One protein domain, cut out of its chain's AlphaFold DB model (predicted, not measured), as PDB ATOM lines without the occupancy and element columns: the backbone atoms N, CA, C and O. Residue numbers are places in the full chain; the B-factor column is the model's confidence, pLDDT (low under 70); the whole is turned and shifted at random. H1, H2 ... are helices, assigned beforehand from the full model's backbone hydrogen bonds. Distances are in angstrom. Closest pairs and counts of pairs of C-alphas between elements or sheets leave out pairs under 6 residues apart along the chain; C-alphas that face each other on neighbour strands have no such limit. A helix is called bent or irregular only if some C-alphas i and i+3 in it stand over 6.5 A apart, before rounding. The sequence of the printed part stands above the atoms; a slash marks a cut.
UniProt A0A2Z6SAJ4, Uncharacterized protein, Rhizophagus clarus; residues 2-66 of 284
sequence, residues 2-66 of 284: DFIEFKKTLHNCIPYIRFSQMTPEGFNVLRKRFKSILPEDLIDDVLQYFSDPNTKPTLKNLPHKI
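What this domain is: This is residues 2 to 66 of the 284 residues of an uncharacterized protein of Rhizophagus clarus (UniProt A0A2Z6SAJ4). Two helices, H2 and H3, run side by side in opposite directions, a little short of touching; H1 reaches away from this pair toward the first printed residue, and residues 52 to 66, with no named element, fold back from the end of H3. Contacts between the helices are few. The printed part has 65 residues with three named helices, in the order H1, H2, H3, and no named strand; the class is all helix. It is compact, with a radius of gyration of the C-alphas of 12.2 A, yet elongated, spanning 41 by 21 by 18 A.

Where its parts are: Find C-alpha 3 at (128.200, 185.912, 65.175); from there H1, residues 3 to 16, runs 20.8 A. It is irregular, but only just: C-alphas 12 and 15 are 6.8 A apart. Next look for H2, residues 24 to 33, which begins at (110.315, 166.139, 54.311) and covers 14.3 A. H3, residues 40 to 51, runs 16.6 A to C-alpha 51 at (101.010, 168.756, 52.703).

How they stand to each other: Compare H2 with H3: they are close but not clearly touching, with 2 pairs of C-alphas within 8 A. Their closest C-alphas, those of Pro 24 and Phe 50, are 7.0 A apart. They run opposite ways at a shallow tilt of 17 degrees. H1 is apart from H2 and from H3. In H2 and H3 every O i to N i+4 pair is within hydrogen-bond range; in H1, 8 of 10 are.

The domain as a whole: The two C-alphas farthest apart, those of Asp 2 and Asn 54, are 40.8 A apart. The printed part has no cut, and both links between helices are short. Mean pLDDT of the printed part is 74.5; look for values under 70 at residue 16 and residues 53 to 66.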
ATOM      1  N   ASP A   2     132.058 188.197  63.233       80.94
ATOM      2  CA  ASP A   2     131.142 188.289  64.377       80.94
ATOM      3  C   ASP A   2     129.943 187.336  64.165       80.94
ATOM      4  O   ASP A   2     129.512 187.110  63.032       80.94
ATOM      5  N   PHE A   3     129.395 186.758  65.237       72.88
ATOM      6  CA  PHE A   3     128.200 185.912  65.175       72.88
ATOM      7  C   PHE A   3     127.017 186.654  64.538       72.88
ATOM      8  O   PHE A   3     126.253 186.061  63.772       72.88
ATOM      9  N   ILE A   4     126.893 187.960  64.796       75.94
ATOM     10  CA  ILE A   4     125.860 188.803  64.182       75.94
ATOM     11  C   ILE A   4     126.063 188.920  62.668       75.94
ATOM     12  O   ILE A   4     125.107 188.792  61.900       75.94
ATOM     13  N   GLU A   5     127.306 189.094  62.226       75.25
ATOM     14  CA  GLU A   5     127.663 189.183  60.811       75.25
ATOM     15  C   GLU A   5     127.415 187.851  60.085       75.25
ATOM     16  O   GLU A   5     126.789 187.820  59.026       75.25
ATOM     17  N   PHE A   6     127.791 186.730  60.706       73.88
ATOM     18  CA  PHE A   6     127.517 185.388  60.191       73.88
ATOM     19  C   PHE A   6     126.012 185.098  60.081       73.88
ATOM     20  O   PHE A   6     125.547 184.596  59.054       73.88
ATOM     21  N   LYS A   7     125.228 185.463  61.106       73.44
ATOM     22  CA  LYS A   7     123.764 185.319  61.101       73.44
ATOM     23  C   LYS A   7     123.132 186.141  59.976       73.44
ATOM     24  O   LYS A   7     122.250 185.638  59.280       73.44
ATOM     25  N   LYS A   8     123.602 187.373  59.760       76.88
ATOM     26  CA  LYS A   8     123.122 188.262  58.692       76.88
ATOM     27  C   LYS A   8     123.458 187.716  57.300       76.88
ATOM     28  O   LYS A   8     122.586 187.689  56.434       76.88
ATOM     29  N   THR A   9     124.675 187.207  57.101       74.25
ATOM     30  CA  THR A   9     125.078 186.570  55.838       74.25
ATOM     31  C   THR A   9     124.241 185.327  55.551       74.25
ATOM     32  O   THR A   9     123.712 185.193  54.449       74.25
ATOM     33  N   LEU A  10     124.033 184.455  56.544       74.62
ATOM     34  CA  LEU A  10     123.167 183.285  56.386       74.62
ATOM     35  C   LEU A  10     121.730 183.676  56.048       74.62
ATOM     36  O   LEU A  10     121.153 183.083  55.139       74.62
ATOM     37  N   HIS A  11     121.171 184.685  56.718       78.38
ATOM     38  CA  HIS A  11     119.812 185.153  56.448       78.38
ATOM     39  C   HIS A  11     119.649 185.654  55.005       78.38
ATOM     40  O   HIS A  11     118.628 185.394  54.371       78.38
ATOM     41  N   ASN A  12     120.673 186.301  54.442       75.06
ATOM     42  CA  ASN A  12     120.681 186.712  53.037       75.06
ATOM     43  C   ASN A  12     120.781 185.523  52.069       75.06
ATOM     44  O   ASN A  12     120.340 185.628  50.928       75.06
ATOM     45  N   CYS A  13     121.332 184.387  52.504       75.75
ATOM     46  CA  CYS A  13     121.399 183.165  51.703       75.75
ATOM     47  C   CYS A  13     120.081 182.371  51.697       75.75
ATOM     48  O   CYS A  13     119.827 181.651  50.732       75.75
ATOM     49  N   ILE A  14     119.241 182.500  52.732       78.44
ATOM     50  CA  ILE A  14     117.993 181.729  52.896       78.44
ATOM     51  C   ILE A  14     117.076 181.790  51.660       78.44
ATOM     52  O   ILE A  14     116.685 180.720  51.198       78.44
ATOM     53  N   PRO A  15     116.781 182.962  51.055       74.75
ATOM     54  CA  PRO A  15     115.894 183.044  49.888       74.75
ATOM     55  C   PRO A  15     116.397 182.277  48.654       74.75
ATOM     56  O   PRO A  15     115.624 181.959  47.750       74.75
ATOM     57  N   TYR A  16     117.697 181.973  48.595       69.38
ATOM     58  CA  TYR A  16     118.306 181.224  47.495       69.38
ATOM     59  C   TYR A  16     118.238 179.702  47.699       69.38
ATOM     60  O   TYR A  16     118.498 178.940  46.762       69.38
ATOM     61  N   ILE A  17     117.870 179.235  48.897       75.12
ATOM     62  CA  ILE A  17     117.744 177.816  49.230       75.12
ATOM     63  C   ILE A  17     116.329 177.337  48.888       75.12
ATOM     64  O   ILE A  17     115.325 177.876  49.338       75.12
ATOM     65  N   ARG A  18     116.226 176.266  48.096       75.62
ATOM     66  CA  ARG A  18     114.935 175.728  47.639       75.62
ATOM     67  C   ARG A  18     114.388 174.678  48.600       75.62
ATOM     68  O   ARG A  18     114.404 173.486  48.297       75.62
ATOM     69  N   PHE A  19     113.889 175.114  49.750       78.38
ATOM     70  CA  PHE A  19     113.372 174.218  50.791       78.38
ATOM     71  C   PHE A  19     112.237 173.297  50.302       78.38
ATOM     72  O   PHE A  19     112.238 172.110  50.615       78.38
ATOM     73  N   SER A  20     111.361 173.778  49.412       72.94
ATOM     74  CA  SER A  20     110.305 172.979  48.752       72.94
ATOM     75  C   SER A  20     110.828 171.854  47.833       72.94
ATOM     76  O   SER A  20     110.079 170.978  47.379       72.94
ATOM     77  N   GLN A  21     112.126 171.854  47.512       71.06
ATOM     78  CA  GLN A  21     112.781 170.794  46.740       71.06
ATOM     79  C   GLN A  21     113.418 169.706  47.610       71.06
ATOM     80  O   GLN A  21     113.788 168.656  47.085       71.06
ATOM     81  N   MET A  22     113.509 169.920  48.922       76.00
ATOM     82  CA  MET A  22     114.040 168.935  49.860       76.00
ATOM     83  C   MET A  22     113.026 167.817  50.125       76.00
ATOM     84  O   MET A  22     111.832 167.957  49.850       76.00
ATOM     85  N   THR A  23     113.503 166.690  50.655       77.62
ATOM     86  CA  THR A  23     112.607 165.685  51.237       77.62
ATOM     87  C   THR A  23     112.058 166.199  52.573       77.62
ATOM     88  O   THR A  23     112.759 166.962  53.250       77.62
ATOM     89  N   PRO A  24     110.852 165.778  52.999       80.19
ATOM     90  CA  PRO A  24     110.315 166.139  54.311       80.19
ATOM     91  C   PRO A  24     111.276 165.795  55.457       80.19
ATOM     92  O   PRO A  24     111.455 166.582  56.388       80.19
ATOM     93  N   GLU A  25     111.969 164.657  55.373       81.31
ATOM     94  CA  GLU A  25     112.965 164.239  56.361       81.31
ATOM     95  C   GLU A  25     114.192 165.159  56.353       81.31
ATOM     96  O   GLU A  25     114.649 165.594  57.412       81.31
ATOM     97  N   GLY A  26     114.711 165.495  55.167       81.44
ATOM     98  CA  GLY A  26     115.871 166.373  55.015       81.44
ATOM     99  C   GLY A  26     115.588 167.791  55.507       81.44
ATOM    100  O   GLY A  26     116.398 168.375  56.231       81.44
ATOM    101  N   PHE A  27     114.401 168.314  55.192       85.06
ATOM    102  CA  PHE A  27     113.943 169.596  55.711       85.06
ATOM    103  C   PHE A  27     113.782 169.565  57.235       85.06
ATOM    104  O   PHE A  27     114.238 170.480  57.913       85.06
ATOM    105  N   ASN A  28     113.225 168.490  57.801       85.06
ATOM    106  CA  ASN A  28     113.078 168.348  59.251       85.06
ATOM    107  C   ASN A  28     114.416 168.385  60.002       85.06
ATOM    108  O   ASN A  28     114.493 168.982  61.079       85.06
ATOM    109  N   VAL A  29     115.471 167.783  59.448       85.62
ATOM    110  CA  VAL A  29     116.823 167.854  60.023       85.62
ATOM    111  C   VAL A  29     117.349 169.292  60.008       85.62
ATOM    112  O   VAL A  29     117.861 169.765  61.024       85.62
ATOM    113  N   LEU A  30     117.191 170.005  58.890       84.19
ATOM    114  CA  LEU A  30     117.620 171.401  58.761       84.19
ATOM    115  C   LEU A  30     116.836 172.335  59.683       84.19
ATOM    116  O   LEU A  30     117.448 173.126  60.396       84.19
ATOM    117  N   ARG A  31     115.509 172.182  59.735       85.62
ATOM    118  CA  ARG A  31     114.614 172.927  60.628       85.62
ATOM    119  C   ARG A  31     115.041 172.795  62.085       85.62
ATOM    120  O   ARG A  31     115.136 173.792  62.787       85.62
ATOM    121  N   LYS A  32     115.351 171.574  62.536       86.19
ATOM    122  CA  LYS A  32     115.837 171.338  63.906       86.19
ATOM    123  C   LYS A  32     117.201 171.982  64.155       86.19
ATOM    124  O   LYS A  32     117.422 172.536  65.224       86.19
ATOM    125  N   ARG A  33     118.111 171.907  63.180       83.12
ATOM    126  CA  ARG A  33     119.498 172.374  63.324       83.12
ATOM    127  C   ARG A  33     119.645 173.895  63.258       83.12
ATOM    128  O   ARG A  33     120.512 174.440  63.928       83.12
ATOM    129  N   PHE A  34     118.812 174.566  62.467       81.25
ATOM    130  CA  PHE A  34     118.901 176.003  62.191       81.25
ATOM    131  C   PHE A  34     117.658 176.777  62.650       81.25
ATOM    132  O   PHE A  34     117.356 177.840  62.110       81.25
ATOM    133  N   LYS A  35     116.952 176.267  63.671       83.75
ATOM    134  CA  LYS A  35     115.717 176.863  64.208       83.75
ATOM    135  C   LYS A  35     115.863 178.348  64.574       83.75
ATOM    136  O   LYS A  35     114.925 179.106  64.411       83.75
ATOM    137  N   SER A  36     117.033 178.779  65.045       81.00
ATOM    138  CA  SER A  36     117.294 180.172  65.452       81.00
ATOM    139  C   SER A  36     117.586 181.141  64.295       81.00
ATOM    140  O   SER A  36     117.780 182.337  64.530       81.00
ATOM    141  N   ILE A  37     117.683 180.626  63.066       81.12
ATOM    142  CA  ILE A  37     118.086 181.374  61.865       81.12
ATOM    143  C   ILE A  37     116.984 181.340  60.800       81.12
ATOM    144  O   ILE A  37     116.841 182.306  60.057       81.12
ATOM    145  N   LEU A  38     116.220 180.245  60.715       82.94
ATOM    146  CA  LEU A  38     115.125 180.102  59.758       82.94
ATOM    147  C   LEU A  38     113.896 180.919  60.199       82.94
ATOM    148  O   LEU A  38     113.455 180.748  61.334       82.94
ATOM    149  N   PRO A  39     113.333 181.764  59.319       85.25
ATOM    150  CA  PRO A  39     112.067 182.448  59.568       85.25
ATOM    151  C   PRO A  39     110.901 181.460  59.751       85.25
ATOM    152  O   PRO A  39     110.843 180.439  59.062       85.25
ATOM    153  N   GLU A  40     109.983 181.741  60.680       86.44
ATOM    154  CA  GLU A  40     108.864 180.835  60.999       86.44
ATOM    155  C   GLU A  40     107.839 180.767  59.852       86.44
ATOM    156  O   GLU A  40     107.383 179.689  59.484       86.44
ATOM    157  N   ASP A  41     107.585 181.899  59.192       84.62
ATOM    158  CA  ASP A  41     106.762 182.011  57.982       84.62
ATOM    159  C   ASP A  41     107.285 181.128  56.838       84.62
ATOM    160  O   ASP A  41     106.512 180.474  56.139       84.62
ATOM    161  N   LEU A  42     108.610 181.035  56.685       85.06
ATOM    162  CA  LEU A  42     109.242 180.121  55.732       85.06
ATOM    163  C   LEU A  42     109.014 178.655  56.097       85.06
ATOM    164  O   LEU A  42     108.845 177.819  55.207       85.06
ATOM    165  N   ILE A  43     109.067 178.326  57.386       86.94
ATOM    166  CA  ILE A  43     108.836 176.961  57.852       86.94
ATOM    167  C   ILE A  43     107.402 176.546  57.530       86.94
ATOM    168  O   ILE A  43     107.212 175.478  56.941       86.94
ATOM    169  N   ASP A  44     106.430 177.391  57.859       87.06
ATOM    170  CA  ASP A  44     105.012 177.120  57.636       87.06
ATOM    171  C   ASP A  44     104.687 176.971  56.147       87.06
ATOM    172  O   ASP A  44     104.083 175.972  55.751       87.06
ATOM    173  N   ASP A  45     105.202 177.867  55.299       83.75
ATOM    174  CA  ASP A  45     105.050 177.787  53.839       83.75
ATOM    175  C   ASP A  45     105.579 176.456  53.271       83.75
ATOM    176  O   ASP A  45     104.968 175.833  52.395       83.75
ATOM    177  N   VAL A  46     106.737 175.991  53.754       82.88
ATOM    178  CA  VAL A  46     107.349 174.738  53.285       82.88
ATOM    179  C   VAL A  46     106.562 173.520  53.775       82.88
ATOM    180  O   VAL A  46     106.383 172.563  53.017       82.88
ATOM    181  N   LEU A  47     106.068 173.541  55.015       86.44
ATOM    182  CA  LEU A  47     105.235 172.469  55.570       86.44
ATOM    183  C   LEU A  47     103.875 172.380  54.870       86.44
ATOM    184  O   LEU A  47     103.414 171.275  54.564       86.44
ATOM    185  N   GLN A  48     103.266 173.522  54.563       83.75
ATOM    186  CA  GLN A  48     102.036 173.589  53.783       83.75
ATOM    187  C   GLN A  48     102.252 173.005  52.384       83.75
ATOM    188  O   GLN A  48     101.478 172.154  51.951       83.75
ATOM    189  N   TYR A  49     103.358 173.356  51.721       79.12
ATOM    190  CA  TYR A  49     103.717 172.787  50.421       79.12
ATOM    191  C   TYR A  49     103.943 171.266  50.455       79.12
ATOM    192  O   TYR A  49     103.585 170.557  49.513       79.12
ATOM    193  N   PHE A  50     104.539 170.730  51.526       80.62
ATOM    194  CA  PHE A  50     104.680 169.277  51.685       80.62
ATOM    195  C   PHE A  50     103.348 168.563  51.920       80.62
ATOM    196  O   PHE A  50     103.250 167.373  51.612       80.62
ATOM    197  N   SER A  51     102.352 169.278  52.444       80.69
ATOM    198  CA  SER A  51     101.010 168.756  52.703       80.69
ATOM    199  C   SER A  51     100.133 168.793  51.446       80.69
ATOM    200  O   SER A  51      99.523 167.781  51.106       80.69
ATOM    201  N   ASP A  52     100.125 169.913  50.716       74.69
ATOM    202  CA  ASP A  52      99.467 170.048  49.413       74.69
ATOM    203  C   ASP A  52     100.395 170.756  48.400       74.69
ATOM    204  O   ASP A  52     100.604 171.973  48.478       74.69
ATOM    205  N   PRO A  53     100.938 170.025  47.406       65.44
ATOM    206  CA  PRO A  53     101.857 170.579  46.414       65.44
ATOM    207  C   PRO A  53     101.188 171.509  45.387       65.44
ATOM    208  O   PRO A  53     101.908 172.113  44.585       65.44
ATOM    209  N   ASN A  54      99.851 171.625  45.376       62.38
ATOM    210  CA  ASN A  54      99.123 172.588  44.541       62.38
ATOM    211  C   ASN A  54      99.055 173.983  45.177       62.38
ATOM    212  O   ASN A  54      98.777 174.964  44.481       62.38
ATOM    213  N   THR A  55      99.337 174.089  46.477       66.06
ATOM    214  CA  THR A  55      99.398 175.371  47.178       66.06
ATOM    215  C   THR A  55     100.600 176.169  46.683       66.06
ATOM    216  O   THR A  55     101.738 175.691  46.703       66.06
ATOM    217  N   LYS A  56     100.366 177.396  46.204       57.66
ATOM    218  CA  LYS A  56     101.455 178.307  45.830       57.66
ATOM    219  C   LYS A  56     102.149 178.777  47.113       57.66
ATOM    220  O   LYS A  56     101.458 179.356  47.944       57.66
ATOM    221  N   PRO A  57     103.470 178.575  47.272       61.25
ATOM    222  CA  PRO A  57     104.198 179.153  48.395       61.25
ATOM    223  C   PRO A  57     104.083 180.678  48.352       61.25
ATOM    224  O   PRO A  57     104.191 181.275  47.274       61.25
ATOM    225  N   THR A  58     103.865 181.289  49.508       60.53
ATOM    226  CA  THR A  58     103.682 182.734  49.670       60.53
ATOM    227  C   THR A  58     105.022 183.473  49.556       60.53
ATOM    228  O   THR A  58     105.108 184.565  48.989       60.53
ATOM    229  N   LEU A  59     106.099 182.847  50.032       60.00
ATOM    230  CA  LEU A  59     107.469 183.341  49.988       60.00
ATOM    231  C   LEU A  59     108.136 183.056  48.639       60.00
ATOM    232  O   LEU A  59     107.990 181.976  48.060       60.00
ATOM    233  N   LYS A  60     108.944 184.028  48.180       54.81
ATOM    234  CA  LYS A  60     109.758 184.042  46.941       54.81
ATOM    235  C   LYS A  60     110.863 182.969  46.900       54.81
ATOM    236  O   LYS A  60     111.963 183.216  46.409       54.81
ATOM    237  N   ASN A  61     110.597 181.764  47.379       53.66
ATOM    238  CA  ASN A  61     111.403 180.610  47.036       53.66
ATOM    239  C   ASN A  61     111.287 180.437  45.523       53.66
ATOM    240  O   ASN A  61     110.181 180.292  45.000       53.66
ATOM    241  N   LEU A  62     112.430 180.552  44.836       48.34
ATOM    242  CA  LEU A  62     112.566 180.489  43.379       48.34
ATOM    243  C   LEU A  62     111.510 179.560  42.762       48.34
ATOM    244  O   LEU A  62     111.374 178.430  43.250       48.34
ATOM    245  N   PRO A  63     110.792 180.005  41.707       45.06
ATOM    246  CA  PRO A  63     109.696 179.246  41.126       45.06
ATOM    247  C   PRO A  63     110.144 177.815  40.902       45.06
ATOM    248  O   PRO A  63     111.295 177.568  40.518       45.06
ATOM    249  N   HIS A  64     109.233 176.881  41.176       45.09
ATOM    250  CA  HIS A  64     109.465 175.466  40.977       45.09
ATOM    251  C   HIS A  64     110.083 175.305  39.587       45.09
ATOM    252  O   HIS A  64     109.409 175.474  38.570       45.09
ATOM    253  N   LYS A  65     111.387 175.000  39.521       44.53
ATOM    254  CA  LYS A  65     111.937 174.395  38.319       44.53
ATOM    255  C   LYS A  65     111.263 173.038  38.345       44.53
ATOM    256  O   LYS A  65     111.783 172.123  38.978       44.53
ATOM    257  N   ILE A  66     110.050 172.957  37.774       48.19
ATOM    258  CA  ILE A  66     109.476 171.708  37.288       48.19
ATOM    259  C   ILE A  66     110.682 171.106  36.616       48.19
ATOM    260  O   ILE A  66     111.224 171.727  35.692       48.19
TER     261      ILE A  66